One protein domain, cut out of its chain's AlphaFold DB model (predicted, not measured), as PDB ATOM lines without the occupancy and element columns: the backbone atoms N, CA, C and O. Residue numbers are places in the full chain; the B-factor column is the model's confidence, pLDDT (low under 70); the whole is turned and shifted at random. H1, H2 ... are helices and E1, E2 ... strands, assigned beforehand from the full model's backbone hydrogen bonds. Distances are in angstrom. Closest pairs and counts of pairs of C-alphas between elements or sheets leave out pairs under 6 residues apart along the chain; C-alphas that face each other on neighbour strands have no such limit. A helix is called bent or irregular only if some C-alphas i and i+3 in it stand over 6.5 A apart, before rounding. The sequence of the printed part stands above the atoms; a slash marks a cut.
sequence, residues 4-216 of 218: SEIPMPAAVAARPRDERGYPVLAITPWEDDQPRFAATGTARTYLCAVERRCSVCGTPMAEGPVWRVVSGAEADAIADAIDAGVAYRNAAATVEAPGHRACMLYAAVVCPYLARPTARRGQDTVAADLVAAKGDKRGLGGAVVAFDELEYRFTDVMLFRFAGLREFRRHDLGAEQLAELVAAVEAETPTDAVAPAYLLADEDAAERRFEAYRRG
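Overview. This is residues 4 to 216 of the 218 residues of an uncharacterized protein of Allocatelliglobosispora scoriae (UniProt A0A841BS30). A strongly twisted sheet of three strands, E1, E4 and E5, makes the core, and its long hairpin E4-E5 bends sharply; H4 and H2 are over one face and H3 over the other. H5 packs on H4, H6 packs on H2, and the small hairpin E2-E3 is apart from the sheet. The printed part has 213 residues, with under half in named elements, in the order H1 H2 E1 H3 H4 E2 E3 E4 E5 H5 H6: mixed, helices and strands. Both sheets, E1 - E4 - E5 and E2 - E3, are antiparallel. The whole is compact and rounded, with a radius of gyration of the C-alphas of 16.4 A and spans of 46 by 39 by 38 A.

Arrangement. In the large sheet, inner strand E4, residues 142 to 154, bends by 95 degrees at residue 148, and E5, residues 158 to 170, by 98 degrees at residue 166. In this hairpin N 151 and O 161 are 2.9 A apart. E1, residues 66 to 71, pairs with E4 through N 68 and O 145, 3.0 A. H4, residues 101 to 110, is over E1 and E4 at a height of 9.0 A, along the strands; C-alphas 67 and 101 are its closest to E1, 5.4 A. H5, residues 174 to 186, touches H4 at a steep tilt of 39 degrees, opposite ways, closest at C-alphas 109 and 174, 4.1 A. H3, residues 72 to 83, on the opposite face to H4, runs across the strands at a height of 9.1 A; with H4 and H5 on one face and H3 on the other, these are three layers. H2, residues 42 to 50, on the same face as H4, has a height of 8.8 A. H6, residues 203 to 215, touches H2 with residues 206 to 210 alone, C-alphas 43 and 210 being closest at 5.4 A. H1, residues 10 to 13, is close to H4 but not clearly touching. In the hairpin of E2, residues 125 to 127, and E3, residues 130 to 132, N 125 and O 132 are 2.8 A apart. Every O i to N i+4 pair is within hydrogen-bond range in H2, H3, H4 and H6, and 6 of 9 in H5.

Along the chain. H1 begins at C-alpha 10, (34.416, -23.612, 56.584). E4 measures 26.1 A and E5 25.5 A. H5 measures 18.8 A and is irregular, with C-alphas 176 and 179 being 7.3 A apart. H6, 18.5 A long, ends at C-alpha 215, (23.577, -37.201, 27.151).

Size, cuts and confidence. The C-alphas farthest apart, Asp 32 and Gly 85, are 49.6 A apart. The printed part has no cut. Long links join H1 to H2, H2 to E1, H3 to H4, H4 to E2 and H5 to H6. Mean pLDDT of the printed part is 93.1; residue 127 is under 70.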
ATOM      1  N   SER A   4      46.653 -29.228  61.657       78.31
ATOM      2  CA  SER A   4      45.645 -28.861  62.656       78.31
ATOM      3  C   SER A   4      45.764 -27.429  63.201       78.31
ATOM      4  O   SER A   4      44.848 -26.974  63.869       78.31
ATOM      5  N   GLU A   5      46.890 -26.745  62.983       85.75
ATOM      6  CA  GLU A   5      47.131 -25.360  63.430       85.75
ATOM      7  C   GLU A   5      46.837 -24.339  62.317       85.75
ATOM      8  O   GLU A   5      46.950 -23.136  62.539       85.75
ATOM      9  N   ILE A   6      46.502 -24.806  61.111       91.31
ATOM     10  CA  ILE A   6      46.258 -23.961  59.943       91.31
ATOM     11  C   ILE A   6      44.752 -23.673  59.871       91.31
ATOM     12  O   ILE A   6      43.968 -24.626  59.870       91.31
ATOM     13  N   PRO A   7      44.324 -22.398  59.796       94.06
ATOM     14  CA  PRO A   7      42.913 -22.062  59.659       94.06
ATOM     15  C   PRO A   7      42.349 -22.686  58.383       94.06
ATOM     16  O   PRO A   7      42.934 -22.587  57.303       94.06
ATOM     17  N   MET A   8      41.218 -23.366  58.529       95.00
ATOM     18  CA  MET A   8      40.576 -24.113  57.456       95.00
ATOM     19  C   MET A   8      39.297 -23.386  57.036       95.00
ATOM     20  O   MET A   8      38.456 -23.155  57.905       95.00
ATOM     21  N   PRO A   9      39.117 -23.076  55.737       96.00
ATOM     22  CA  PRO A   9      37.852 -22.563  55.214       96.00
ATOM     23  C   PRO A   9      36.674 -23.442  55.641       96.00
ATOM     24  O   PRO A   9      36.780 -24.673  55.572       96.00
ATOM     25  N   ALA A  10      35.543 -22.851  56.032       95.50
ATOM     26  CA  ALA A  10      34.416 -23.612  56.584       95.50
ATOM     27  C   ALA A  10      33.906 -24.691  55.607       95.50
ATOM     28  O   ALA A  10      33.688 -25.845  55.983       95.50
ATOM     29  N   ALA A  11      33.825 -24.351  54.318       95.62
ATOM     30  CA  ALA A  11      33.419 -25.280  53.264       95.62
ATOM     31  C   ALA A  11      34.425 -26.429  53.046       95.62
ATOM     32  O   ALA A  11      34.034 -27.521  52.638       95.62
ATOM     33  N   VAL A  12      35.716 -26.210  53.325       96.38
ATOM     34  CA  VAL A  12      36.739 -27.270  53.298       96.38
ATOM     35  C   VAL A  12      36.619 -28.153  54.538       96.38
ATOM     36  O   VAL A  12      36.737 -29.372  54.433       96.38
ATOM     37  N   ALA A  13      36.328 -27.570  55.703       94.50
ATOM     38  CA  ALA A  13      36.141 -28.312  56.947       94.50
ATOM     39  C   ALA A  13      34.934 -29.263  56.912       94.50
ATOM     40  O   ALA A  13      34.985 -30.310  57.561       94.50
ATOM     41  N   ALA A  14      33.903 -28.921  56.133       95.25
ATOM     42  CA  ALA A  14      32.705 -29.730  55.901       95.25
ATOM     43  C   ALA A  14      32.914 -30.909  54.928       95.25
ATOM     44  O   ALA A  14      31.997 -31.702  54.710       95.25
ATOM     45  N   ARG A  15      34.096 -31.032  54.310       96.50
ATOM     46  CA  ARG A  15      34.401 -32.132  53.390       96.50
ATOM     47  C   ARG A  15      34.574 -33.459  54.133       96.50
ATOM     48  O   ARG A  15      35.025 -33.458  55.283       96.50
ATOM     49  N   PRO A  16      34.307 -34.600  53.466       96.38
ATOM     50  CA  PRO A  16      34.741 -35.899  53.961       96.38
ATOM     51  C   PRO A  16      36.241 -35.882  54.259       96.38
ATOM     52  O   PRO A  16      37.000 -35.150  53.615       96.38
ATOM     53  N   ARG A  17      36.671 -36.694  55.221       93.75
ATOM     54  CA  ARG A  17      38.075 -36.810  55.615       93.75
ATOM     55  C   ARG A  17      38.585 -38.208  55.320       93.75
ATOM     56  O   ARG A  17      37.827 -39.166  55.421       93.75
ATOM     57  N   ASP A  18      39.860 -38.304  54.973       90.94
ATOM     58  CA  ASP A  18      40.546 -39.591  54.926       90.94
ATOM     59  C   ASP A  18      40.875 -40.104  56.340       90.94
ATOM     60  O   ASP A  18      40.671 -39.411  57.341       90.94
ATOM     61  N   GLU A  19      41.445 -41.306  56.431       89.75
ATOM     62  CA  GLU A  19      41.834 -41.937  57.704       89.75
ATOM     63  C   GLU A  19      42.862 -41.128  58.515       89.75
ATOM     64  O   GLU A  19      42.989 -41.292  59.728       89.75
ATOM     65  N   ARG A  20      43.606 -40.232  57.857       85.00
ATOM     66  CA  ARG A  20      44.597 -39.345  58.483       85.00
ATOM     67  C   ARG A  20      43.969 -38.025  58.952       85.00
ATOM     68  O   ARG A  20      44.657 -37.209  59.563       85.00
ATOM     69  N   GLY A  21      42.686 -37.802  58.659       86.75
ATOM     70  CA  GLY A  21      41.934 -36.599  58.997       86.75
ATOM     71  C   GLY A  21      42.055 -35.458  57.981       86.75
ATOM     72  O   GLY A  21      41.572 -34.356  58.267       86.75
ATOM     73  N   TYR A  22      42.669 -35.676  56.812       87.12
ATOM     74  CA  TYR A  22      42.773 -34.659  55.763       87.12
ATOM     75  C   TYR A  22      41.457 -34.529  54.989       87.12
ATOM     76  O   TYR A  22      40.895 -35.547  54.589       87.12
ATOM     77  N   PRO A  23      40.971 -33.297  54.734       93.88
ATOM     78  CA  PRO A  23      39.788 -33.092  53.910       93.88
ATOM     79  C   PRO A  23      40.043 -33.562  52.473       93.88
ATOM     80  O   PRO A  23      41.070 -33.244  51.871       93.88
ATOM     81  N   VAL A  24      39.085 -34.303  51.924       95.81
ATOM     82  CA  VAL A  24      39.118 -34.819  50.554       95.81
ATOM     83  C   VAL A  24      38.538 -33.776  49.602       95.81
ATOM     84  O   VAL A  24      37.401 -33.315  49.775       95.81
ATOM     85  N   LEU A  25      39.313 -33.408  48.578       97.19
ATOM     86  CA  LEU A  25      38.917 -32.402  47.590       97.19
ATOM     87  C   LEU A  25      37.693 -32.872  46.797       97.19
ATOM     88  O   LEU A  25      37.482 -34.071  46.614       97.19
ATOM     89  N   ALA A  26      36.894 -31.939  46.283       98.25
ATOM     90  CA  ALA A  26      35.740 -32.271  45.446       98.25
ATOM     91  C   ALA A  26      36.137 -33.052  44.183       98.25
ATOM     92  O   ALA A  26      35.440 -33.992  43.801       98.25
ATOM     93  N   ILE A  27      37.287 -32.715  43.592       97.38
ATOM     94  CA  ILE A  27      37.823 -33.381  42.394       97.38
ATOM     95  C   ILE A  27      38.575 -34.690  42.671       97.38
ATOM     96  O   ILE A  27      38.911 -35.394  41.724       97.38
ATOM     97  N   THR A  28      38.857 -35.035  43.933       96.19
ATOM     98  CA  THR A  28      39.555 -36.288  44.261       96.19
ATOM     99  C   THR A  28      38.604 -37.472  44.065       96.19
ATOM    100  O   THR A  28      37.544 -37.476  44.706       96.19
ATOM    101  N   PRO A  29      38.946 -38.455  43.211       95.75
ATOM    102  CA  PRO A  29      38.112 -39.626  43.000       95.75
ATOM    103  C   PRO A  29      38.230 -40.599  44.175       95.75
ATOM    104  O   PRO A  29      39.226 -40.591  44.912       95.75
ATOM    105  N   TRP A  30      37.207 -41.429  44.340       95.88
ATOM    106  CA  TRP A  30      37.152 -42.485  45.347       95.88
ATOM    107  C   TRP A  30      37.182 -43.849  44.667       95.88
ATOM    108  O   TRP A  30      36.541 -44.056  43.644       95.88
ATOM    109  N   GLU A  31      37.930 -44.780  45.247       94.19
ATOM    110  CA  GLU A  31      38.021 -46.164  44.788       94.19
ATOM    111  C   GLU A  31      38.092 -47.056  46.027       94.19
ATOM    112  O   GLU A  31      38.905 -46.799  46.917       94.19
ATOM    113  N   ASP A  32      37.222 -48.066  46.100       92.44
ATOM    114  CA  ASP A  32      37.066 -48.943  47.270       92.44
ATOM    115  C   ASP A  32      36.915 -48.157  48.590       92.44
ATOM    116  O   ASP A  32      37.635 -48.399  49.559       92.44
ATOM    117  N   ASP A  33      36.030 -47.151  48.601       89.75
ATOM    118  CA  ASP A  33      35.782 -46.226  49.723       89.75
ATOM    119  C   ASP A  33      37.001 -45.401  50.181       89.75
ATOM    120  O   ASP A  33      36.966 -44.734  51.217       89.75
ATOM    121  N   GLN A  34      38.079 -45.383  49.392       94.69
ATOM    122  CA  GLN A  34      39.314 -44.677  49.719       94.69
ATOM    123  C   GLN A  34      39.598 -43.542  48.724       94.69
ATOM    124  O   GLN A  34      39.595 -43.755  47.506       94.69
ATOM    125  N   PRO A  35      39.914 -42.325  49.203       95.38
ATOM    126  CA  PRO A  35      40.229 -41.207  48.327       95.38
ATOM    127  C   PRO A  35      41.602 -41.378  47.663       95.38
ATOM    128  O   PRO A  35      42.619 -41.636  48.317       95.38
ATOM    129  N   ARG A  36      41.670 -41.152  46.351       93.00
ATOM    130  CA  ARG A  36      42.907 -41.242  45.562       93.00
ATOM    131  C   ARG A  36      43.541 -39.863  45.366       93.00
ATOM    132  O   ARG A  36      43.463 -39.276  44.297       93.00
ATOM    133  N   PHE A  37      44.217 -39.337  46.392       87.12
ATOM    134  CA  PHE A  37      44.822 -37.985  46.377       87.12
ATOM    135  C   PHE A  37      45.859 -37.721  45.272       87.12
ATOM    136  O   PHE A  37      46.169 -36.566  44.995       87.12
ATOM    137  N   ALA A  38      46.440 -38.769  44.689       83.25
ATOM    138  CA  ALA A  38      47.387 -38.651  43.583       83.25
ATOM    139  C   ALA A  38      46.703 -38.636  42.201       83.25
ATOM    140  O   ALA A  38      47.390 -38.488  41.193       83.25
ATOM    141  N   ALA A  39      45.375 -38.769  42.161       85.88
ATOM    142  CA  ALA A  39      44.562 -38.738  40.959       85.88
ATOM    143  C   ALA A  39      43.568 -37.567  40.990       85.88
ATOM    144  O   ALA A  39      43.105 -37.131  42.048       85.88
ATOM    145  N   THR A  40      43.203 -37.105  39.798       88.50
ATOM    146  CA  THR A  40      42.150 -36.113  39.578       88.50
ATOM    147  C   THR A  40      41.009 -36.799  38.837       88.50
ATOM    148  O   THR A  40      41.218 -37.341  37.755       88.50
ATOM    149  N   GLY A  41      39.811 -36.810  39.423       93.19
ATOM    150  CA  GLY A  41      38.652 -37.495  38.861       93.19
ATOM    151  C   GLY A  41      38.084 -36.716  37.682       93.19
ATOM    152  O   GLY A  41      37.669 -35.564  37.846       93.19
ATOM    153  N   THR A  42      38.044 -37.331  36.501       94.31
ATOM    154  CA  THR A  42      37.546 -36.695  35.271       94.31
ATOM    155  C   THR A  42      36.096 -36.236  35.422       94.31
ATOM    156  O   THR A  42      35.823 -35.049  35.231       94.31
ATOM    157  N   ALA A  43      35.190 -37.128  35.839       96.56
ATOM    158  CA  ALA A  43      33.776 -36.812  36.050       96.56
ATOM    159  C   ALA A  43      33.592 -35.674  37.065       96.56
ATOM    160  O   ALA A  43      32.911 -34.685  36.803       96.56
ATOM    161  N   ARG A  44      34.281 -35.746  38.206       98.00
ATOM    162  CA  ARG A  44      34.218 -34.720  39.260       98.00
ATOM    163  C   ARG A  44      34.730 -33.361  38.801       98.00
ATOM    164  O   ARG A  44      34.131 -32.334  39.121       98.00
ATOM    165  N   THR A  45      35.823 -33.348  38.042       97.81
ATOM    166  CA  THR A  45      36.410 -32.122  37.489       97.81
ATOM    167  C   THR A  45      35.490 -31.504  36.444       97.81
ATOM    168  O   THR A  45      35.283 -30.291  36.459       97.81
ATOM    169  N   TYR A  46      34.880 -32.334  35.593       97.88
ATOM    170  CA  TYR A  46      33.839 -31.913  34.661       97.88
ATOM    171  C   TYR A  46      32.670 -31.260  35.398       97.88
ATOM    172  O   TYR A  46      32.337 -30.116  35.105       97.88
ATOM    173  N   LEU A  47      32.105 -31.934  36.403       98.44
ATOM    174  CA  LEU A  47      30.981 -31.420  37.188       98.44
ATOM    175  C   LEU A  47      31.327 -30.103  37.889       98.44
ATOM    176  O   LEU A  47      30.518 -29.177  37.896       98.44
ATOM    177  N   CYS A  48      32.538 -29.979  38.438       98.38
ATOM    178  CA  CYS A  48      32.981 -28.718  39.028       98.38
ATOM    179  C   CYS A  48      33.088 -27.597  37.984       98.38
ATOM    180  O   CYS A  48      32.725 -26.463  38.279       98.38
ATOM    181  N   ALA A  49      33.548 -27.899  36.770       97.69
ATOM    182  CA  ALA A  49      33.658 -26.912  35.704       97.69
ATOM    183  C   ALA A  49      32.284 -26.453  35.196       97.69
ATOM    184  O   ALA A  49      31.989 -25.260  35.230       97.69
ATOM    185  N   VAL A  50      31.434 -27.394  34.768       97.31
ATOM    186  CA  VAL A  50      30.154 -27.072  34.111       97.31
ATOM    187  C   VAL A  50      29.130 -26.461  35.063       97.31
ATOM    188  O   VAL A  50      28.281 -25.690  34.633       97.31
ATOM    189  N   GLU A  51      29.232 -26.751  36.360       97.31
ATOM    190  CA  GLU A  51      28.361 -26.174  37.388       97.31
ATOM    191  C   GLU A  51      29.006 -25.006  38.148       97.31
ATOM    192  O   GLU A  51      28.473 -24.566  39.168       97.31
ATOM    193  N   ARG A  52      30.171 -24.525  37.691       97.31
ATOM    194  CA  ARG A  52      30.940 -23.435  38.313       97.31
ATOM    195  C   ARG A  52      31.126 -23.624  39.831       97.31
ATOM    196  O   ARG A  52      30.802 -22.759  40.647       97.31
ATOM    197  N   ARG A  53      31.681 -24.765  40.229       98.19
ATOM    198  CA  ARG A  53      31.988 -25.114  41.625       98.19
ATOM    199  C   ARG A  53      33.480 -25.104  41.886       98.19
ATOM    200  O   ARG A  53      34.291 -25.356  41.000       98.19
ATOM    201  N   CYS A  54      33.841 -24.856  43.138       98.50
ATOM    202  CA  CYS A  54      35.231 -24.922  43.549       98.50
ATOM    203  C   CYS A  54      35.743 -26.364  43.540       98.50
ATOM    204  O   CYS A  54      35.146 -27.246  44.157       98.50
ATOM    205  N   SER A  55      36.902 -26.584  42.919       98.38
ATOM    206  CA  SER A  55      37.546 -27.897  42.831       98.38
ATOM    207  C   SER A  55      37.982 -28.488  44.182       98.38
ATOM    208  O   SER A  55      38.143 -29.700  44.319       98.38
ATOM    209  N   VAL A  56      38.130 -27.647  45.209       98.06
ATOM    210  CA  VAL A  56      38.522 -28.046  46.568       98.06
ATOM    211  C   VAL A  56      37.291 -28.400  47.401       98.06
ATOM    212  O   VAL A  56      37.180 -29.527  47.873       98.06
ATOM    213  N   CYS A  57      36.358 -27.462  47.590       98.06
ATOM    214  CA  CYS A  57      35.241 -27.650  48.520       98.06
ATOM    215  C   CYS A  57      33.934 -28.120  47.852       98.06
ATOM    216  O   CYS A  57      33.046 -28.611  48.540       98.06
ATOM    217  N   GLY A  58      33.788 -28.004  46.529       98.06
ATOM    218  CA  GLY A  58      32.598 -28.444  45.788       98.06
ATOM    219  C   GLY A  58      31.370 -27.535  45.930       98.06
ATOM    220  O   GLY A  58      30.318 -27.832  45.354       98.06
ATOM    221  N   THR A  59      31.470 -26.425  46.665       98.00
ATOM    222  CA  THR A  59      30.394 -25.426  46.742       98.00
ATOM    223  C   THR A  59      30.438 -24.480  45.529       98.00
ATOM    224  O   THR A  59      31.492 -24.348  44.891       98.00
ATOM    225  N   PRO A  60      29.308 -23.844  45.159       97.38
ATOM    226  CA  PRO A  60      29.258 -22.911  44.034       97.38
ATOM    227  C   PRO A  60      30.221 -21.729  44.198       97.38
ATOM    228  O   PRO A  60      30.412 -21.201  45.297       97.38
ATOM    229  N   MET A  61      30.815 -21.287  43.093       96.06
ATOM    230  CA  MET A  61      31.570 -20.038  43.027       96.06
ATOM    231  C   MET A  61      30.675 -18.944  42.452       96.06
ATOM    232  O   MET A  61      30.078 -19.124  41.391       96.06
ATOM    233  N   ALA A  62      30.612 -17.799  43.134       93.31
ATOM    234  CA  ALA A  62      29.930 -16.619  42.617       93.31
ATOM    235  C   ALA A  62      30.498 -16.199  41.249       93.31
ATOM    236  O   ALA A  62      31.607 -16.591  40.862       93.31
ATOM    237  N   GLU A  63      29.742 -15.398  40.503       93.69
ATOM    238  CA  GLU A  63      30.275 -14.713  39.324       93.69
ATOM    239  C   GLU A  63      31.478 -13.834  39.702       93.69
ATOM    240  O   GLU A  63      31.576 -13.337  40.826       93.69
ATOM    241  N   GLY A  64      32.412 -13.670  38.764       94.69
ATOM    242  CA  GLY A  64      33.658 -12.931  38.977       94.69
ATOM    243  C   GLY A  64      34.908 -13.818  38.934       94.69
ATOM    244  O   GLY A  64      34.875 -14.891  38.315       94.69
ATOM    245  N   PRO A  65      36.017 -13.366  39.548       97.06
ATOM    246  CA  PRO A  65      37.302 -14.018  39.388       97.06
ATOM    247  C   PRO A  65      37.315 -15.428  39.973       97.06
ATOM    248  O   PRO A  65      36.563 -15.767  40.889       97.06
ATOM    249  N   VAL A  66      38.208 -16.248  39.436       98.25
ATOM    250  CA  VAL A  66      38.501 -17.591  39.924       98.25
ATOM    251  C   VAL A  66      39.962 -17.691  40.338       98.25
ATOM    252  O   VAL A  66      40.824 -17.028  39.761       98.25
ATOM    253  N   TRP A  67      40.250 -18.529  41.336       98.50
ATOM    254  CA  TRP A  67      41.600 -18.683  41.868       98.50
ATOM    255  C   TRP A  67      42.189 -20.042  41.535       98.50
ATOM    256  O   TRP A  67      41.479 -21.042  41.408       98.50
ATOM    257  N   ARG A  68      43.515 -20.068  41.451       96.75
ATOM    258  CA  ARG A  68      44.319 -21.252  41.161       96.75
ATOM    259  C   ARG A  68      45.658 -21.173  41.889       96.75
ATOM    260  O   ARG A  68      46.190 -20.082  42.091       96.75
ATOM    261  N   VAL A  69      46.224 -22.332  42.224       96.19
ATOM    262  CA  VAL A  69      47.644 -22.451  42.575       96.19
ATOM    263  C   VAL A  69      48.427 -22.874  41.332       96.19
ATOM    264  O   VAL A  69      48.090 -23.875  40.711       96.19
ATOM    265  N   VAL A  70      49.457 -22.117  40.962       94.00
ATOM    266  CA  VAL A  70      50.380 -22.438  39.858       94.00
ATOM    267  C   VAL A  70      51.765 -22.788  40.404       94.00
ATOM    268  O   VAL A  70      52.131 -22.364  41.505       94.00
ATOM    269  N   SER A  71      52.555 -23.539  39.639       88.00
ATOM    270  CA  SER A  71      53.927 -23.927  39.992       88.00
ATOM    271  C   SER A  71      54.966 -23.333  39.036       88.00
ATOM    272  O   SER A  71      54.650 -23.001  37.895       88.00
ATOM    273  N   GLY A  72      56.207 -23.220  39.523       86.50
ATOM    274  CA  GLY A  72      57.453 -22.961  38.793       86.50
ATOM    275  C   GLY A  72      57.308 -22.175  37.495       86.50
ATOM    276  O   GLY A  72      57.084 -20.969  37.519       86.50
ATOM    277  N   ALA A  73      57.399 -22.888  36.371       88.50
ATOM    278  CA  ALA A  73      57.415 -22.302  35.032       88.50
ATOM    279  C   ALA A  73      56.189 -21.431  34.720       88.50
ATOM    280  O   ALA A  73      56.310 -20.426  34.027       88.50
ATOM    281  N   GLU A  74      55.008 -21.783  35.234       92.00
ATOM    282  CA  GLU A  74      53.823 -20.952  35.031       92.00
ATOM    283  C   GLU A  74      53.858 -19.693  35.908       92.00
ATOM    284  O   GLU A  74      53.477 -18.620  35.444       92.00
ATOM    285  N   ALA A  75      54.356 -19.793  37.144       94.62
ATOM    286  CA  ALA A  75      54.554 -18.623  38.000       94.62
ATOM    287  C   ALA A  75      55.590 -17.650  37.409       94.62
ATOM    288  O   ALA A  75      55.399 -16.439  37.502       94.62
ATOM    289  N   ASP A  76      56.650 -18.171  36.786       94.69
ATOM    290  CA  ASP A  76      57.658 -17.370  36.085       94.69
ATOM    291  C   ASP A  76      57.071 -16.701  34.840       94.69
ATOM    292  O   ASP A  76      57.178 -15.489  34.700       94.69
ATOM    293  N   ALA A  77      56.332 -17.441  34.008       94.62
ATOM    294  CA  ALA A  77      55.674 -16.869  32.833       94.62
ATOM    295  C   ALA A  77      54.666 -15.758  33.187       94.62
ATOM    296  O   ALA A  77      54.496 -14.807  32.425       94.62
ATOM    297  N   ILE A  78      53.984 -15.866  34.334       96.31
ATOM    298  CA  ILE A  78      53.108 -14.799  34.836       96.31
ATOM    299  C   ILE A  78      53.930 -13.580  35.268       96.31
ATOM    300  O   ILE A  78      53.558 -12.461  34.925       96.31
ATOM    301  N   ALA A  79      55.034 -13.783  35.993       96.56
ATOM    302  CA  ALA A  79      55.914 -12.694  36.413       96.56
ATOM    303  C   ALA A  79      56.505 -11.947  35.206       96.56
ATOM    304  O   ALA A  79      56.404 -10.725  35.145       96.56
ATOM    305  N   ASP A  80      57.000 -12.676  34.202       96.50
ATOM    306  CA  ASP A  80      57.534 -12.094  32.967       96.50
ATOM    307  C   ASP A  80      56.477 -11.258  32.224       96.50
ATOM    308  O   ASP A  80      56.772 -10.177  31.713       96.50
ATOM    309  N   ALA A  81      55.224 -11.729  32.180       96.69
ATOM    310  CA  ALA A  81      54.127 -10.987  31.564       96.69
ATOM    311  C   ALA A  81      53.794  -9.691  32.326       96.69
ATOM    312  O   ALA A  81      53.548  -8.661  31.693       96.69
ATOM    313  N   ILE A  82      53.823  -9.727  33.666       96.88
ATOM    314  CA  ILE A  82      53.647  -8.538  34.516       96.88
ATOM    315  C   ILE A  82      54.764  -7.526  34.244       96.88
ATOM    316  O   ILE A  82      54.468  -6.361  33.981       96.88
ATOM    317  N   ASP A  83      56.025  -7.962  34.259       97.69
ATOM    318  CA  ASP A  83      57.191  -7.091  34.071       97.69
ATOM    319  C   ASP A  83      57.221  -6.465  32.669       97.69
ATOM    320  O   ASP A  83      57.569  -5.295  32.504       97.69
ATOM    321  N   ALA A  84      56.795  -7.220  31.653       97.19
ATOM    322  CA  ALA A  84      56.651  -6.726  30.288       97.19
ATOM    323  C   ALA A  84      55.397  -5.852  30.075       97.19
ATOM    324  O   ALA A  84      55.240  -5.269  29.000       97.19
ATOM    325  N   GLY A  85      54.496  -5.759  31.060       96.62
ATOM    326  CA  GLY A  85      53.245  -5.005  30.955       96.62
ATOM    327  C   GLY A  85      52.270  -5.572  29.919       96.62
ATOM    328  O   GLY A  85      51.492  -4.819  29.331       96.62
ATOM    329  N   VAL A  86      52.316  -6.883  29.660       96.31
ATOM    330  CA  VAL A  86      51.460  -7.559  28.675       96.31
ATOM    331  C   VAL A  86      50.407  -8.428  29.354       96.31
ATOM    332  O   VAL A  86      50.595  -8.944  30.453       96.31
ATOM    333  N   ALA A  87      49.272  -8.613  28.681       95.06
ATOM    334  CA  ALA A  87      48.220  -9.483  29.183       95.06
ATOM    335  C   ALA A  87      48.702 -10.940  29.243       95.06
ATOM    336  O   ALA A  87      49.166 -11.497  28.246       95.06
ATOM    337  N   TYR A  88      48.541 -11.572  30.404       96.12
ATOM    338  CA  TYR A  88      48.829 -12.988  30.569       96.12
ATOM    339  C   TYR A  88      47.628 -13.855  30.170       96.12
ATOM    340  O   TYR A  88      46.496 -13.631  30.607       96.12
ATOM    341  N   ARG A  89      47.915 -14.912  29.409       94.12
ATOM    342  CA  ARG A  89      47.052 -16.078  29.194       94.12
ATOM    343  C   ARG A  89      47.943 -17.314  29.260       94.12
ATOM    344  O   ARG A  89      49.037 -17.302  28.696       94.12
ATOM    345  N   ASN A  90      47.498 -18.382  29.922       91.06
ATOM    346  CA  ASN A  90      48.302 -19.604  29.984       91.06
ATOM    347  C   ASN A  90      48.560 -20.148  28.570       91.06
ATOM    348  O   ASN A  90      47.625 -20.277  27.779       91.06
ATOM    349  N   ALA A  91      49.823 -20.463  28.255       80.19
ATOM    350  CA  ALA A  91      50.263 -20.853  26.910       80.19
ATOM    351  C   ALA A  91      49.769 -22.249  26.492       80.19
ATOM    352  O   ALA A  91      49.334 -22.438  25.353       80.19
ATOM    353  N   ALA A  92      49.711 -23.197  27.430       85.75
ATOM    354  CA  ALA A  92      49.072 -24.506  27.275       85.75
ATOM    355  C   ALA A  92      47.837 -24.609  28.180       85.75
ATOM    356  O   ALA A  92      47.820 -24.026  29.266       85.75
ATOM    357  N   ALA A  93      46.800 -25.322  27.729       90.31
ATOM    358  CA  ALA A  93      45.631 -25.571  28.564       90.31
ATOM    359  C   ALA A  93      46.042 -26.463  29.739       90.31
ATOM    360  O   ALA A  93      46.910 -27.318  29.587       90.31
ATOM    361  N   THR A  94      45.430 -26.260  30.898       91.06
ATOM    362  CA  THR A  94      45.750 -27.028  32.107       91.06
ATOM    363  C   THR A  94      44.579 -27.902  32.525       91.06
ATOM    364  O   THR A  94      43.436 -27.587  32.213       91.06
ATOM    365  N   VAL A  95      44.858 -28.982  33.247       90.88
ATOM    366  CA  VAL A  95      43.839 -29.827  33.891       90.88
ATOM    367  C   VAL A  95      43.517 -29.363  35.318       90.88
ATOM    368  O   VAL A  95      42.608 -29.889  35.956       90.88
ATOM    369  N   GLU A  96      44.248 -28.366  35.823       91.38
ATOM    370  CA  GLU A  96      44.096 -27.833  37.177       91.38
ATOM    371  C   GLU A  96      42.869 -26.914  37.266       91.38
ATOM    372  O   GLU A  96      42.873 -25.776  36.783       91.38
ATOM    373  N   ALA A  97      41.805 -27.422  37.887       95.50
ATOM    374  CA  ALA A  97      40.531 -26.724  38.012       95.50
ATOM    375  C   ALA A  97      40.558 -25.596  39.066       95.50
ATOM    376  O   ALA A  97      41.192 -25.737  40.119       95.50
ATOM    377  N   PRO A  98      39.809 -24.499  38.844       97.94
ATOM    378  CA  PRO A  98      39.795 -23.356  39.751       97.94
ATOM    379  C   PRO A  98      38.999 -23.574  41.043       97.94
ATOM    380  O   PRO A  98      38.241 -24.531  41.205       97.94
ATOM    381  N   GLY A  99      39.127 -22.618  41.962       98.25
ATOM    382  CA  GLY A  99      38.385 -22.588  43.214       98.25
ATOM    383  C   GLY A  99      38.234 -21.198  43.813       98.25
ATOM    384  O   GLY A  99      38.653 -20.197  43.229       98.25
ATOM    385  N   HIS A 100      37.644 -21.141  45.009       98.00
ATOM    386  CA  HIS A 100      37.586 -19.911  45.798       98.00
ATOM    387  C   HIS A 100      38.980 -19.491  46.264       98.00
ATOM    388  O   HIS A 100      39.850 -20.335  46.504       98.00
ATOM    389  N   ARG A 101      39.154 -18.190  46.510       97.56
ATOM    390  CA  ARG A 101      40.387 -17.615  47.062       97.56
ATOM    391  C   ARG A 101      40.880 -18.347  48.312       97.56
ATOM    392  O   ARG A 101      42.004 -18.841  48.324       97.56
ATOM    393  N   ALA A 102      40.031 -18.461  49.336       97.62
ATOM    394  CA  ALA A 102      40.386 -19.094  50.608       97.62
ATOM    395  C   ALA A 102      40.773 -20.572  50.428       97.62
ATOM    396  O   ALA A 102      41.751 -21.039  51.007       97.62
ATOM    397  N   CYS A 103      40.066 -21.293  49.553       98.12
ATOM    398  CA  CYS A 103      40.360 -22.691  49.242       98.12
ATOM    399  C   CYS A 103      41.722 -22.868  48.551       98.12
ATOM    400  O   CYS A 103      42.452 -23.801  48.878       98.12
ATOM    401  N   MET A 104      42.081 -21.975  47.625       98.31
ATOM    402  CA  MET A 104      43.361 -22.042  46.909       98.31
ATOM    403  C   MET A 104      44.542 -21.597  47.771       98.31
ATOM    404  O   MET A 104      45.604 -22.214  47.715       98.31
ATOM    405  N   LEU A 105      44.345 -20.596  48.633       98.12
ATOM    406  CA  LEU A 105      45.314 -20.249  49.676       98.12
ATOM    407  C   LEU A 105      45.534 -21.434  50.621       98.12
ATOM    408  O   LEU A 105      46.673 -21.835  50.845       98.12
ATOM    409  N   TYR A 106      44.456 -22.054  51.105       97.44
ATOM    410  CA  TYR A 106      44.536 -23.234  51.962       97.44
ATOM    411  C   TYR A 106      45.308 -24.364  51.275       97.44
ATOM    412  O   TYR A 106      46.264 -24.886  51.847       97.44
ATOM    413  N   ALA A 107      44.972 -24.682  50.020       96.06
ATOM    414  CA  ALA A 107      45.672 -25.695  49.234       96.06
ATOM    415  C   ALA A 107      47.177 -25.401  49.095       96.06
ATOM    416  O   ALA A 107      47.985 -26.312  49.283       96.06
ATOM    417  N   ALA A 108      47.566 -24.149  48.832       96.06
ATOM    418  CA  ALA A 108      48.973 -23.752  48.743       96.06
ATOM    419  C   ALA A 108      49.729 -23.957  50.068       96.06
ATOM    420  O   ALA A 108      50.894 -24.351  50.051       96.06
ATOM    421  N   VAL A 109      49.072 -23.731  51.211       95.69
ATOM    422  CA  VAL A 109      49.683 -23.874  52.541       95.69
ATOM    423  C   VAL A 109      49.770 -25.345  52.974       95.69
ATOM    424  O   VAL A 109      50.793 -25.752  53.530       95.69
ATOM    425  N   VAL A 110      48.723 -26.152  52.747       92.62
ATOM    426  CA  VAL A 110      48.625 -27.506  53.334       92.62
ATOM    427  C   VAL A 110      49.062 -28.638  52.414       92.62
ATOM    428  O   VAL A 110      49.442 -29.698  52.912       92.62
ATOM    429  N   CYS A 111      48.987 -28.466  51.092       90.31
ATOM    430  CA  CYS A 111      49.311 -29.543  50.163       90.31
ATOM    431  C   CYS A 111      50.805 -29.887  50.265       90.31
ATOM    432  O   CYS A 111      51.640 -29.017  50.000       90.31
ATOM    433  N   PRO A 112      51.182 -31.146  50.573       87.19
ATOM    434  CA  PRO A 112      52.586 -31.523  50.719       87.19
ATOM    435  C   PRO A 112      53.434 -31.226  49.479       87.19
ATOM    436  O   PRO A 112      54.609 -30.895  49.621       87.19
ATOM    437  N   TYR A 113      52.844 -31.326  48.281       88.81
ATOM    438  CA  TYR A 113      53.528 -31.029  47.023       88.81
ATOM    439  C   TYR A 113      53.664 -29.523  46.768       88.81
ATOM    440  O   TYR A 113      54.755 -29.059  46.447       88.81
ATOM    441  N   LEU A 114      52.590 -28.745  46.947       90.44
ATOM    442  CA  LEU A 114      52.591 -27.307  46.638       90.44
ATOM    443  C   LEU A 114      53.345 -26.480  47.686       90.44
ATOM    444  O   LEU A 114      54.008 -25.508  47.338       90.44
ATOM    445  N   ALA A 115      53.294 -26.886  48.956       91.94
ATOM    446  CA  ALA A 115      53.811 -26.091  50.064       91.94
ATOM    447  C   ALA A 115      55.344 -26.088  50.181       91.94
ATOM    448  O   ALA A 115      55.897 -25.290  50.948       91.94
ATOM    449  N   ARG A 116      56.049 -27.003  49.497       91.88
ATOM    450  CA  ARG A 116      57.499 -27.204  49.649       91.88
ATOM    451  C   ARG A 116      58.193 -27.359  48.288       91.88
ATOM    452  O   ARG A 116      57.902 -28.315  47.576       91.88
ATOM    453  N   PRO A 117      59.220 -26.548  47.973       89.12
ATOM    454  CA  PRO A 117      59.989 -26.680  46.733       89.12
ATOM    455  C   PRO A 117      60.656 -28.044  46.536       89.12
ATOM    456  O   PRO A 117      60.860 -28.509  45.414       89.12
ATOM    457  N   THR A 118      61.024 -28.685  47.645       90.62
ATOM    458  CA  THR A 118      61.709 -29.978  47.672       90.62
ATOM    459  C   THR A 118      60.761 -31.170  47.609       90.62
ATOM    460  O   THR A 118      61.239 -32.304  47.535       90.62
ATOM    461  N   ALA A 119      59.444 -30.941  47.637       89.38
ATOM    462  CA  ALA A 119      58.468 -32.009  47.523       89.38
ATOM    463  C   ALA A 119      58.568 -32.706  46.169       89.38
ATOM    464  O   ALA A 119      58.984 -32.116  45.168       89.38
ATOM    465  N   ARG A 120      58.191 -33.982  46.156       89.06
ATOM    466  CA  ARG A 120      58.293 -34.852  44.989       89.06
ATOM    467  C   ARG A 120      56.973 -35.545  44.716       89.06
ATOM    468  O   ARG A 120      56.250 -35.871  45.657       89.06
ATOM    469  N   ARG A 121      56.680 -35.794  43.440       84.62
ATOM    470  CA  ARG A 121      55.496 -36.561  43.039       84.62
ATOM    471  C   ARG A 121      55.587 -37.994  43.555       84.62
ATOM    472  O   ARG A 121      56.630 -38.638  43.438       84.62
ATOM    473  N   GLY A 122      54.493 -38.487  44.131       84.06
ATOM    474  CA  GLY A 122      54.410 -39.855  44.651       84.06
ATOM    475  C   GLY A 122      54.150 -40.909  43.574       84.06
ATOM    476  O   GLY A 122      54.485 -42.078  43.774       84.06
ATOM    477  N   GLN A 123      53.586 -40.495  42.439       82.25
ATOM    478  CA  GLN A 123      53.188 -41.340  41.316       82.25
ATOM    479  C   GLN A 123      53.417 -40.599  39.997       82.25
ATOM    480  O   GLN A 123      53.595 -39.377  39.998       82.25
ATOM    481  N   ASP A 124      53.417 -41.353  38.904       82.75
ATOM    482  CA  ASP A 124      53.398 -40.787  37.561       82.75
ATOM    483  C   ASP A 124      52.060 -40.079  37.319       82.75
ATOM    484  O   ASP A 124      51.014 -40.476  37.833       82.75
ATOM    485  N   THR A 125      52.092 -39.000  36.550       78.50
ATOM    486  CA  THR A 125      50.912 -38.245  36.138       78.50
ATOM    487  C   THR A 125      50.976 -38.064  34.632       78.50
ATOM    488  O   THR A 125      51.927 -37.480  34.119       78.50
ATOM    489  N   VAL A 126      49.949 -38.549  33.939       72.31
ATOM    490  CA  VAL A 126      49.730 -38.283  32.517       72.31
ATOM    491  C   VAL A 126      48.331 -37.703  32.388       72.31
ATOM    492  O   VAL A 126      47.350 -38.394  32.653       72.31
ATOM    493  N   ALA A 127      48.239 -36.424  32.042       69.06
ATOM    494  CA  ALA A 127      46.972 -35.719  31.903       69.06
ATOM    495  C   ALA A 127      47.069 -34.688  30.772       69.06
ATOM    496  O   ALA A 127      47.713 -33.651  30.921       69.06
ATOM    497  N   ALA A 128      46.422 -34.973  29.639       71.25
ATOM    498  CA  ALA A 128      46.603 -34.212  28.401       71.25
ATOM    499  C   ALA A 128      48.100 -34.064  28.050       71.25
ATOM    500  O   ALA A 128      48.794 -35.072  27.953       71.25
ATOM    501  N   ASP A 129      48.602 -32.836  27.908       70.88
ATOM    502  CA  ASP A 129      50.012 -32.564  27.602       70.88
ATOM    503  C   ASP A 129      50.921 -32.594  28.849       70.88
ATOM    504  O   ASP A 129      52.144 -32.486  28.737       70.88
ATOM    505  N   LEU A 130      50.350 -32.735  30.053       71.75
ATOM    506  CA  LEU A 130      51.121 -32.886  31.283       71.75
ATOM    507  C   LEU A 130      51.611 -34.327  31.405       71.75
ATOM    508  O   LEU A 130      50.832 -35.239  31.676       71.75
ATOM    509  N   VAL A 131      52.924 -34.502  31.296       75.75
ATOM    510  CA  VAL A 131      53.619 -35.734  31.672       75.75
ATOM    511  C   VAL A 131      54.583 -35.390  32.796       75.75
ATOM    512  O   VAL A 131      55.503 -34.598  32.609       75.75
ATOM    513  N   ALA A 132      54.362 -35.967  33.972       80.00
ATOM    514  CA  ALA A 132      55.245 -35.809  35.117       80.00
ATOM    515  C   ALA A 132      55.537 -37.175  35.734       80.00
ATOM    516  O   ALA A 132      54.622 -37.949  36.016       80.00
ATOM    517  N   ALA A 133      56.811 -37.471  35.946       83.31
ATOM    518  CA  ALA A 133      57.243 -38.737  36.500       83.31
ATOM    519  C   ALA A 133      57.172 -38.725  38.029       83.31
ATOM    520  O   ALA A 133      57.345 -37.702  38.708       83.31
ATOM    521  N   LYS A 134      56.991 -39.910  38.604       85.75
ATOM    522  CA  LYS A 134      57.220 -40.151  40.021       85.75
ATOM    523  C   LYS A 134      58.618 -39.665  40.400       85.75
ATOM    524  O   LYS A 134      59.619 -40.011  39.781       85.75
ATOM    525  N   GLY A 135      58.694 -38.908  41.489       85.56
ATOM    526  CA  GLY A 135      59.943 -38.339  41.983       85.56
ATOM    527  C   GLY A 135      60.252 -36.940  41.451       85.56
ATOM    528  O   GLY A 135      61.124 -36.287  42.037       85.56
ATOM    529  N   ASP A 136      59.532 -36.446  40.439       84.56
ATOM    530  CA  ASP A 136      59.705 -35.083  39.937       84.56
ATOM    531  C   ASP A 136      59.498 -34.069  41.055       84.56
ATOM    532  O   ASP A 136      58.532 -34.139  41.826       84.56
ATOM    533  N   LYS A 137      60.445 -33.136  41.167       86.12
ATOM    534  CA  LYS A 137      60.390 -32.075  42.171       86.12
ATOM    535  C   LYS A 137      59.305 -31.076  41.797       86.12
ATOM    536  O   LYS A 137      59.128 -30.775  40.622       86.12
ATOM    537  N   ARG A 138      58.646 -30.496  42.800       86.50
ATOM    538  CA  ARG A 138      57.807 -29.309  42.594       86.50
ATOM    539  C   ARG A 138      58.634 -28.124  42.078       86.50
ATOM    540  O   ARG A 138      58.183 -27.432  41.177       86.50
ATOM    541  N   GLY A 139      59.848 -27.938  42.604       85.00
ATOM    542  CA  GLY A 139      60.759 -26.866  42.188       85.00
ATOM    543  C   GLY A 139      60.567 -25.564  42.970       85.00
ATOM    544  O   GLY A 139      59.688 -25.448  43.824       85.00
ATOM    545  N   LEU A 140      61.442 -24.585  42.737       84.56
ATOM    546  CA  LEU A 140      61.240 -23.230  43.263       84.56
ATOM    547  C   LEU A 140      60.119 -22.535  42.491       84.56
ATOM    548  O   LEU A 140      59.825 -22.915  41.360       84.56
ATOM    549  N   GLY A 141      59.516 -21.521  43.107       85.44
ATOM    550  CA  GLY A 141      58.440 -20.769  42.486       85.44
ATOM    551  C   GLY A 141      57.092 -21.493  42.488       85.44
ATOM    552  O   GLY A 141      56.938 -22.673  42.170       85.44
ATOM    553  N   GLY A 142      56.078 -20.734  42.860       94.19
ATOM    554  CA  GLY A 142      54.666 -21.014  42.673       94.19
ATOM    555  C   GLY A 142      53.893 -19.760  43.024       94.19
ATOM    556  O   GLY A 142      54.472 -18.784  43.501       94.19
ATOM    557  N   ALA A 143      52.597 -19.753  42.762       97.31
ATOM    558  CA  ALA A 143      51.776 -18.614  43.121       97.31
ATOM    559  C   ALA A 143      50.328 -19.011  43.373       97.31
ATOM    560  O   ALA A 143      49.845 -19.994  42.819       97.31
ATOM    561  N   VAL A 144      49.636 -18.223  44.191       98.25
ATOM    562  CA  VAL A 144      48.171 -18.191  44.208       98.25
ATOM    563  C   VAL A 144      47.742 -17.031  43.325       98.25
ATOM    564  O   VAL A 144      48.222 -15.910  43.493       98.25
ATOM    565  N   VAL A 145      46.894 -17.310  42.340       98.38
ATOM    566  CA  VAL A 145      46.627 -16.389  41.232       98.38
ATOM    567  C   VAL A 145      45.132 -16.279  40.990       98.38
ATOM    568  O   VAL A 145      44.437 -17.295  41.021       98.38
ATOM    569  N   ALA A 146      44.656 -15.060  40.747       98.38
ATOM    570  CA  ALA A 146      43.279 -14.766  40.373       98.38
ATOM    571  C   ALA A 146      43.181 -14.388  38.892       98.38
ATOM    572  O   ALA A 146      43.995 -13.606  38.392       98.38
ATOM    573  N   PHE A 147      42.152 -14.902  38.228       98.38
ATOM    574  CA  PHE A 147      41.850 -14.658  36.820       98.38
ATOM    575  C   PHE A 147      40.392 -14.229  36.673       98.38
ATOM    576  O   PHE A 147      39.516 -14.857  37.268       98.38
ATOM    577  N   ASP A 148      40.133 -13.183  35.892       97.56
ATOM    578  CA  ASP A 148      38.777 -12.735  35.552       97.56
ATOM    579  C   ASP A 148      38.124 -13.647  34.498       97.56
ATOM    580  O   ASP A 148      36.904 -13.806  34.486       97.56
ATOM    581  N   GLU A 149      38.926 -14.289  33.643       96.56
ATOM    582  CA  GLU A 149      38.443 -15.138  32.555       96.56
ATOM    583  C   GLU A 149      38.798 -16.611  32.782       96.56
ATOM    584  O   GLU A 149      39.952 -16.969  33.046       96.56
ATOM    585  N   LEU A 150      37.789 -17.466  32.610       96.88
ATOM    586  CA  LEU A 150      37.896 -18.919  32.611       96.88
ATOM    587  C   LEU A 150      37.175 -19.465  31.382       96.88
ATOM    588  O   LEU A 150      35.954 -19.371  31.281       96.88
ATOM    589  N   GLU A 151      37.924 -20.101  30.495       96.56
ATOM    590  CA  GLU A 151      37.368 -20.934  29.435       96.56
ATOM    591  C   GLU A 151      37.677 -22.393  29.760       96.56
ATOM    592  O   GLU A 151      38.758 -22.720  30.264       96.56
ATOM    593  N   TYR A 152      36.749 -23.290  29.445       96.50
ATOM    594  CA  TYR A 152      36.986 -24.715  29.587       96.50
ATOM    595  C   TYR A 152      36.431 -25.502  28.410       96.50
ATOM    596  O   TYR A 152      35.454 -25.115  27.770       96.50
ATOM    597  N   ARG A 153      37.059 -26.642  28.135       95.69
ATOM    598  CA  ARG A 153      36.600 -27.602  27.135       95.69
ATOM    599  C   ARG A 153      36.802 -29.012  27.658       95.69
ATOM    600  O   ARG A 153      37.843 -29.311  28.235       95.69
ATOM    601  N   PHE A 154      35.828 -29.872  27.401       94.81
ATOM    602  CA  PHE A 154      35.964 -31.304  27.620       94.81
ATOM    603  C   PHE A 154      36.406 -31.994  26.324       94.81
ATOM    604  O   PHE A 154      35.821 -31.747  25.268       94.81
ATOM    605  N   THR A 155      37.441 -32.831  26.394       89.44
ATOM    606  CA  THR A 155      37.769 -33.805  25.338       89.44
ATOM    607  C   THR A 155      37.642 -35.208  25.924       89.44
ATOM    608  O   THR A 155      36.557 -35.775  25.897       89.44
ATOM    609  N   ASP A 156      38.707 -35.677  26.565       88.69
ATOM    610  CA  ASP A 156      38.752 -36.868  27.424       88.69
ATOM    611  C   ASP A 156      38.984 -36.474  28.891       88.69
ATOM    612  O   ASP A 156      38.648 -37.201  29.820       88.69
ATOM    613  N   VAL A 157      39.544 -35.279  29.093       91.25
ATOM    614  CA  VAL A 157      39.712 -34.601  30.377       91.25
ATOM    615  C   VAL A 157      39.222 -33.162  30.246       91.25
ATOM    616  O   VAL A 157      39.062 -32.637  29.138       91.25
ATOM    617  N   MET A 158      38.987 -32.508  31.382       94.62
ATOM    618  CA  MET A 158      38.729 -31.073  31.399       94.62
ATOM    619  C   MET A 158      40.016 -30.292  31.164       94.62
ATOM    620  O   MET A 158      41.004 -30.480  31.868       94.62
ATOM    621  N   LEU A 159      39.970 -29.387  30.191       95.12
ATOM    622  CA  LEU A 159      41.043 -28.457  29.875       95.12
ATOM    623  C   LEU A 159      40.584 -27.034  30.163       95.12
ATOM    624  O   LEU A 159      39.526 -26.625  29.692       95.12
ATOM    625  N   PHE A 160      41.406 -26.282  30.886       96.19
ATOM    626  CA  PHE A 160      41.140 -24.922  31.334       96.19
ATOM    627  C   PHE A 160      42.119 -23.925  30.705       96.19
ATOM    628  O   PHE A 160      43.334 -24.158  30.617       96.19
ATOM    629  N   ARG A 161      41.585 -22.778  30.289       96.50
ATOM    630  CA  ARG A 161      42.336 -21.583  29.901       96.50
ATOM    631  C   ARG A 161      41.950 -20.439  30.827       96.50
ATOM    632  O   ARG A 161      40.774 -20.223  31.101       96.50
ATOM    633  N   PHE A 162      42.963 -19.725  31.286       97.50
ATOM    634  CA  PHE A 162      42.870 -18.634  32.237       97.50
ATOM    635  C   PHE A 162      43.479 -17.379  31.619       97.50
ATOM    636  O   PHE A 162      44.580 -17.428  31.064       97.50
ATOM    637  N   ALA A 163      42.769 -16.263  31.735       97.19
ATOM    638  CA  ALA A 163      43.207 -14.949  31.276       97.19
ATOM    639  C   ALA A 163      42.633 -13.852  32.188       97.19
ATOM    640  O   ALA A 163      41.953 -14.145  33.173       97.19
ATOM    641  N   GLY A 164      42.951 -12.588  31.906       96.75
ATOM    642  CA  GLY A 164      42.515 -11.474  32.751       96.75
ATOM    643  C   GLY A 164      43.138 -11.559  34.144       96.75
ATOM    644  O   GLY A 164      42.437 -11.691  35.143       96.75
ATOM    645  N   LEU A 165      44.474 -11.577  34.206       97.38
ATOM    646  CA  LEU A 165      45.215 -11.647  35.464       97.38
ATOM    647  C   LEU A 165      44.811 -10.494  36.396       97.38
ATOM    648  O   LEU A 165      44.982  -9.328  36.047       97.38
ATOM    649  N   ARG A 166      44.322 -10.836  37.590       97.00
ATOM    650  CA  ARG A 166      43.800  -9.867  38.566       97.00
ATOM    651  C   ARG A 166      44.642  -9.760  39.832       97.00
ATOM    652  O   ARG A 166      44.806  -8.676  40.381       97.00
ATOM    653  N   GLU A 167      45.157 -10.883  40.316       97.44
ATOM    654  CA  GLU A 167      45.973 -10.959  41.532       97.44
ATOM    655  C   GLU A 167      47.051 -12.019  41.315       97.44
ATOM    656  O   GLU A 167      46.759 -13.099  40.803       97.44
ATOM    657  N   PHE A 168      48.286 -11.728  41.713       97.81
ATOM    658  CA  PHE A 168      49.413 -12.652  41.618       97.81
ATOM    659  C   PHE A 168      50.185 -12.657  42.935       97.81
ATOM    660  O   PHE A 168      50.753 -11.641  43.332       97.81
ATOM    661  N   ARG A 169      50.198 -13.803  43.625       97.19
ATOM    662  CA  ARG A 169      50.900 -13.975  44.903       97.19
ATOM    663  C   ARG A 169      51.916 -15.086  44.827       97.19
ATOM    664  O   ARG A 169      51.598 -16.249  45.082       97.19
ATOM    665  N   ARG A 170      53.144 -14.711  44.492       96.62
ATOM    666  CA  ARG A 170      54.269 -15.637  44.439       96.62
ATOM    667  C   ARG A 170      54.604 -16.182  45.830       96.62
ATOM    668  O   ARG A 170      54.434 -15.491  46.831       96.62
ATOM    669  N   HIS A 171      55.054 -17.429  45.874       95.69
ATOM    670  CA  HIS A 171      55.649 -18.049  47.049       95.69
ATOM    671  C   HIS A 171      56.682 -19.102  46.664       95.69
ATOM    672  O   HIS A 171      56.506 -19.850  45.694       95.69
ATOM    673  N   ASP A 172      57.704 -19.241  47.500       93.81
ATOM    674  CA  ASP A 172      58.554 -20.427  47.475       93.81
ATOM    675  C   ASP A 172      58.012 -21.490  48.425       93.81
ATOM    676  O   ASP A 172      57.863 -22.649  48.028       93.81
ATOM    677  N   LEU A 173      57.641 -21.093  49.642       94.69
ATOM    678  CA  LEU A 173      57.007 -21.943  50.642       94.69
ATOM    679  C   LEU A 173      55.527 -21.601  50.782       94.69
ATOM    680  O   LEU A 173      55.154 -20.445  50.946       94.69
ATOM    681  N   GLY A 174      54.677 -22.625  50.860       94.12
ATOM    682  CA  GLY A 174      53.238 -22.441  51.073       94.12
ATOM    683  C   GLY A 174      52.911 -21.615  52.320       94.12
ATOM    684  O   GLY A 174      51.964 -20.837  52.315       94.12
ATOM    685  N   ALA A 175      53.738 -21.714  53.367       95.50
ATOM    686  CA  ALA A 175      53.586 -20.950  54.608       95.50
ATOM    687  C   ALA A 175      53.621 -19.421  54.414       95.50
ATOM    688  O   ALA A 175      53.086 -18.700  55.252       95.50
ATOM    689  N   GLU A 176      54.193 -18.923  53.315       96.75
ATOM    690  CA  GLU A 176      54.178 -17.496  52.964       96.75
ATOM    691  C   GLU A 176      52.758 -16.990  52.653       96.75
ATOM    692  O   GLU A 176      52.485 -15.802  52.781       96.75
ATOM    693  N   GLN A 177      51.824 -17.889  52.319       97.25
ATOM    694  CA  GLN A 177      50.413 -17.563  52.079       97.25
ATOM    695  C   GLN A 177      49.556 -17.586  53.357       97.25
ATOM    696  O   GLN A 177      48.356 -17.324  53.295       97.25
ATOM    697  N   LEU A 178      50.131 -17.896  54.527       96.94
ATOM    698  CA  LEU A 178      49.351 -18.108  55.749       96.94
ATOM    699  C   LEU A 178      48.615 -16.849  56.222       96.94
ATOM    700  O   LEU A 178      47.455 -16.947  56.604       96.94
ATOM    701  N   ALA A 179      49.258 -15.678  56.190       97.19
ATOM    702  CA  ALA A 179      48.612 -14.433  56.617       97.19
ATOM    703  C   ALA A 179      47.384 -14.107  55.748       97.19
ATOM    704  O   ALA A 179      46.341 -13.706  56.253       97.19
ATOM    705  N   GLU A 180      47.488 -14.364  54.444       98.00
ATOM    706  CA  GLU A 180      46.389 -14.182  53.495       98.00
ATOM    707  C   GLU A 180      45.278 -15.205  53.687       98.00
ATOM    708  O   GLU A 180      44.105 -14.869  53.536       98.00
ATOM    709  N   LEU A 181      45.633 -16.447  54.024       98.06
ATOM    710  CA  LEU A 181      44.666 -17.476  54.376       98.06
ATOM    711  C   LEU A 181      43.898 -17.099  55.647       98.06
ATOM    712  O   LEU A 181      42.677 -17.201  55.646       98.06
ATOM    713  N   VAL A 182      44.591 -16.647  56.698       97.62
ATOM    714  CA  VAL A 182      43.962 -16.174  57.943       97.62
ATOM    715  C   VAL A 182      42.960 -15.069  57.622       97.62
ATOM    716  O   VAL A 182      41.781 -15.218  57.925       97.62
ATOM    717  N   ALA A 183      43.398 -14.025  56.913       97.62
ATOM    718  CA  ALA A 183      42.531 -12.916  56.533       97.62
ATOM    719  C   ALA A 183      41.345 -13.367  55.662       97.62
ATOM    720  O   ALA A 183      40.232 -12.872  55.821       97.62
ATOM    721  N   ALA A 184      41.562 -14.318  54.746       96.62
ATOM    722  CA  ALA A 184      40.499 -14.852  53.901       96.62
ATOM    723  C   ALA A 184      39.448 -15.619  54.711       96.62
ATOM    724  O   ALA A 184      38.265 -15.430  54.455       96.62
ATOM    725  N   VAL A 185      39.872 -16.445  55.672       96.50
ATOM    726  CA  VAL A 185      38.978 -17.222  56.545       96.50
ATOM    727  C   VAL A 185      38.229 -16.310  57.518       96.50
ATOM    728  O   VAL A 185      37.037 -16.492  57.726       96.50
ATOM    729  N   GLU A 186      38.885 -15.291  58.077       95.81
ATOM    730  CA  GLU A 186      38.236 -14.304  58.955       95.81
ATOM    731  C   GLU A 186      37.183 -13.461  58.223       95.81
ATOM    732  O   GLU A 186      36.190 -13.050  58.822       95.81
ATOM    733  N   ALA A 187      37.380 -13.220  56.925       94.44
ATOM    734  CA  ALA A 187      36.434 -12.509  56.074       94.44
ATOM    735  C   ALA A 187      35.326 -13.409  55.488       94.44
ATOM    736  O   ALA A 187      34.461 -12.903  54.765       94.44
ATOM    737  N   GLU A 188      35.333 -14.725  55.750       90.25
ATOM    738  CA  GLU A 188      34.296 -15.626  55.243       90.25
ATOM    739  C   GLU A 188      32.927 -15.222  55.789       90.25
ATOM    740  O   GLU A 188      32.686 -15.151  56.994       90.25
ATOM    741  N   THR A 189      31.989 -14.988  54.874       83.69
ATOM    742  CA  THR A 189      30.583 -14.874  55.246       83.69
ATOM    743  C   THR A 189      30.022 -16.286  55.408       83.69
ATOM    744  O   THR A 189      30.191 -17.096  54.489       83.69
ATOM    745  N   PRO A 190      29.352 -16.603  56.532       77.19
ATOM    746  CA  PRO A 190      28.676 -17.881  56.699       77.19
ATOM    747  C   PRO A 190      27.765 -18.168  55.506       77.19
ATOM    748  O   PRO A 190      27.007 -17.306  55.064       77.19
ATOM    749  N   THR A 191      27.860 -19.382  54.976       79.94
ATOM    750  CA  THR A 191      27.047 -19.835  53.852       79.94
ATOM    751  C   THR A 191      26.441 -21.186  54.181       79.94
ATOM    752  O   THR A 191      27.129 -22.072  54.685       79.94
ATOM    753  N   ASP A 192      25.162 -21.347  53.853       84.50
ATOM    754  CA  ASP A 192      24.474 -22.640  53.918       84.50
ATOM    755  C   ASP A 192      24.779 -23.504  52.681       84.50
ATOM    756  O   ASP A 192      24.281 -24.623  52.545       84.50
ATOM    757  N   ALA A 193      25.587 -22.992  51.741       88.56
ATOM    758  CA  ALA A 193      25.983 -23.734  50.559       88.56
ATOM    759  C   ALA A 193      26.839 -24.942  50.950       88.56
ATOM    760  O   ALA A 193      27.977 -24.815  51.404       88.56
ATOM    761  N   VAL A 194      26.302 -26.129  50.692       92.19
ATOM    762  CA  VAL A 194      26.990 -27.402  50.896       92.19
ATOM    763  C   VAL A 194      27.401 -28.018  49.567       92.19
ATOM    764  O   VAL A 194      26.781 -27.790  48.521       92.19
ATOM    765  N   ALA A 195      28.472 -28.807  49.602       96.56
ATOM    766  CA  ALA A 195      28.832 -29.633  48.464       96.56
ATOM    767  C   ALA A 195      27.705 -30.648  48.208       96.56
ATOM    768  O   ALA A 195      27.197 -31.251  49.157       96.56
ATOM    769  N   PRO A 196      27.303 -30.851  46.949       97.44
ATOM    770  CA  PRO A 196      26.261 -31.808  46.627       97.44
ATOM    771  C   PRO A 196      26.743 -33.234  46.915       97.44
ATOM    772  O   PRO A 196      27.938 -33.520  46.824       97.44
ATOM    773  N   ALA A 197      25.805 -34.137  47.215       97.19
ATOM    774  CA  ALA A 197      26.116 -35.507  47.631       97.19
ATOM    775  C   ALA A 197      27.021 -36.262  46.636       97.19
ATOM    776  O   ALA A 197      27.953 -36.936  47.060       97.19
ATOM    777  N   TYR A 198      26.830 -36.065  45.326       97.12
ATOM    778  CA  TYR A 198      27.659 -36.687  44.281       97.12
ATOM    779  C   TYR A 198      29.104 -36.163  44.219       97.12
ATOM    780  O   TYR A 198      29.924 -36.728  43.513       97.12
ATOM    781  N   LEU A 199      29.438 -35.073  44.917       97.69
ATOM    782  CA  LEU A 199      30.825 -34.626  45.095       97.69
ATOM    783  C   LEU A 199      31.381 -35.017  46.470       97.69
ATOM    784  O   LEU A 199      32.448 -34.529  46.831       97.69
ATOM    785  N   LEU A 200      30.680 -35.824  47.272       96.69
ATOM    786  CA  LEU A 200      31.192 -36.375  48.534       96.69
ATOM    787  C   LEU A 200      31.903 -37.717  48.270       96.69
ATOM    788  O   LEU A 200      32.645 -37.832  47.297       96.69
ATOM    789  N   ALA A 201      31.727 -38.715  49.132       95.38
ATOM    790  CA  ALA A 201      32.319 -40.047  48.999       95.38
ATOM    791  C   ALA A 201      31.424 -40.999  48.180       95.38
ATOM    792  O   ALA A 201      31.117 -42.096  48.625       95.38
ATOM    793  N   ASP A 202      30.945 -40.550  47.017       96.06
ATOM    794  CA  ASP A 202      30.067 -41.333  46.135       96.06
ATOM    795  C   ASP A 202      30.523 -41.164  44.678       96.06
ATOM    796  O   ASP A 202      30.094 -40.247  43.973       96.06
ATOM    797  N   GLU A 203      31.476 -42.003  44.258       96.75
ATOM    798  CA  GLU A 203      32.020 -41.955  42.895       96.75
ATOM    799  C   GLU A 203      30.968 -42.334  41.854       96.75
ATOM    800  O   GLU A 203      30.830 -41.653  40.840       96.75
ATOM    801  N   ASP A 204      30.146 -43.346  42.134       97.31
ATOM    802  CA  ASP A 204      29.116 -43.788  41.199       97.31
ATOM    803  C   ASP A 204      28.074 -42.690  40.943       97.31
ATOM    804  O   ASP A 204      27.569 -42.552  39.827       97.31
ATOM    805  N   ALA A 205      27.718 -41.889  41.952       97.81
ATOM    806  CA  ALA A 205      26.840 -40.739  41.755       97.81
ATOM    807  C   ALA A 205      27.500 -39.632  40.926       97.81
ATOM    808  O   ALA A 205      26.806 -39.010  40.114       97.81
ATOM    809  N   ALA A 206      28.805 -39.393  41.101       97.88
ATOM    810  CA  ALA A 206      29.554 -38.462  40.261       97.88
ATOM    811  C   ALA A 206      29.525 -38.918  38.795       97.88
ATOM    812  O   ALA A 206      29.146 -38.143  37.917       97.88
ATOM    813  N   GLU A 207      29.827 -40.192  38.542       98.00
ATOM    814  CA  GLU A 207      29.843 -40.782  37.201       98.00
ATOM    815  C   GLU A 207      28.453 -40.780  36.552       98.00
ATOM    816  O   GLU A 207      28.287 -40.315  35.423       98.00
ATOM    817  N   ARG A 208      27.403 -41.189  37.278       98.31
ATOM    818  CA  ARG A 208      26.022 -41.129  36.761       98.31
ATOM    819  C   ARG A 208      25.619 -39.714  36.358       98.31
ATOM    820  O   ARG A 208      24.962 -39.534  35.331       98.31
ATOM    821  N   ARG A 209      25.986 -38.710  37.160       98.25
ATOM    822  CA  ARG A 209      25.660 -37.308  36.876       98.25
ATOM    823  C   ARG A 209      26.459 -36.765  35.698       98.25
ATOM    824  O   ARG A 209      25.903 -36.051  34.866       98.25
ATOM    825  N   PHE A 210      27.738 -37.108  35.613       98.06
ATOM    826  CA  PHE A 210      28.582 -36.778  34.473       98.06
ATOM    827  C   PHE A 210      28.004 -37.344  33.171       98.06
ATOM    828  O   PHE A 210      27.817 -36.611  32.199       98.06
ATOM    829  N   GLU A 211      27.615 -38.616  33.173       97.94
ATOM    830  CA  GLU A 211      27.016 -39.264  32.010       97.94
ATOM    831  C   GLU A 211      25.644 -38.671  31.635       97.94
ATOM    832  O   GLU A 211      25.323 -38.568  30.452       97.94
ATOM    833  N   ALA A 212      24.855 -38.198  32.607       97.69
ATOM    834  CA  ALA A 212      23.622 -37.453  32.328       97.69
ATOM    835  C   ALA A 212      23.896 -36.125  31.592       97.69
ATOM    836  O   ALA A 212      23.231 -35.827  30.598       97.69
ATOM    837  N   TYR A 213      24.920 -35.364  32.001       96.44
ATOM    838  CA  TYR A 213      25.351 -34.169  31.263       96.44
ATOM    839  C   TYR A 213      25.809 -34.504  29.841       96.44
ATOM    840  O   TYR A 213      25.432 -33.815  28.893       96.44
ATOM    841  N   ARG A 214      26.582 -35.584  29.658       94.25
ATOM    842  CA  ARG A 214      27.046 -36.008  28.326       94.25
ATOM    843  C   ARG A 214      25.908 -36.384  27.381       94.25
ATOM    844  O   ARG A 214      26.056 -36.212  26.174       94.25
ATOM    845  N   ARG A 215      24.793 -36.885  27.917       95.69
ATOM    846  CA  ARG A 215      23.577 -37.201  27.151       95.69
ATOM    847  C   ARG A 215      22.631 -36.009  26.965       95.69
ATOM    848  O   ARG A 215      21.664 -36.142  26.222       95.69
ATOM    849  N   GLY A 216      22.905 -34.856  27.585       93.75
ATOM    850  CA  GLY A 216      22.033 -33.676  27.528       93.75
ATOM    851  C   GLY A 216      20.743 -33.827  28.339       93.75
ATOM    852  O   GLY A 216      19.716 -33.262  27.976       93.75
TER     853      GLY A 216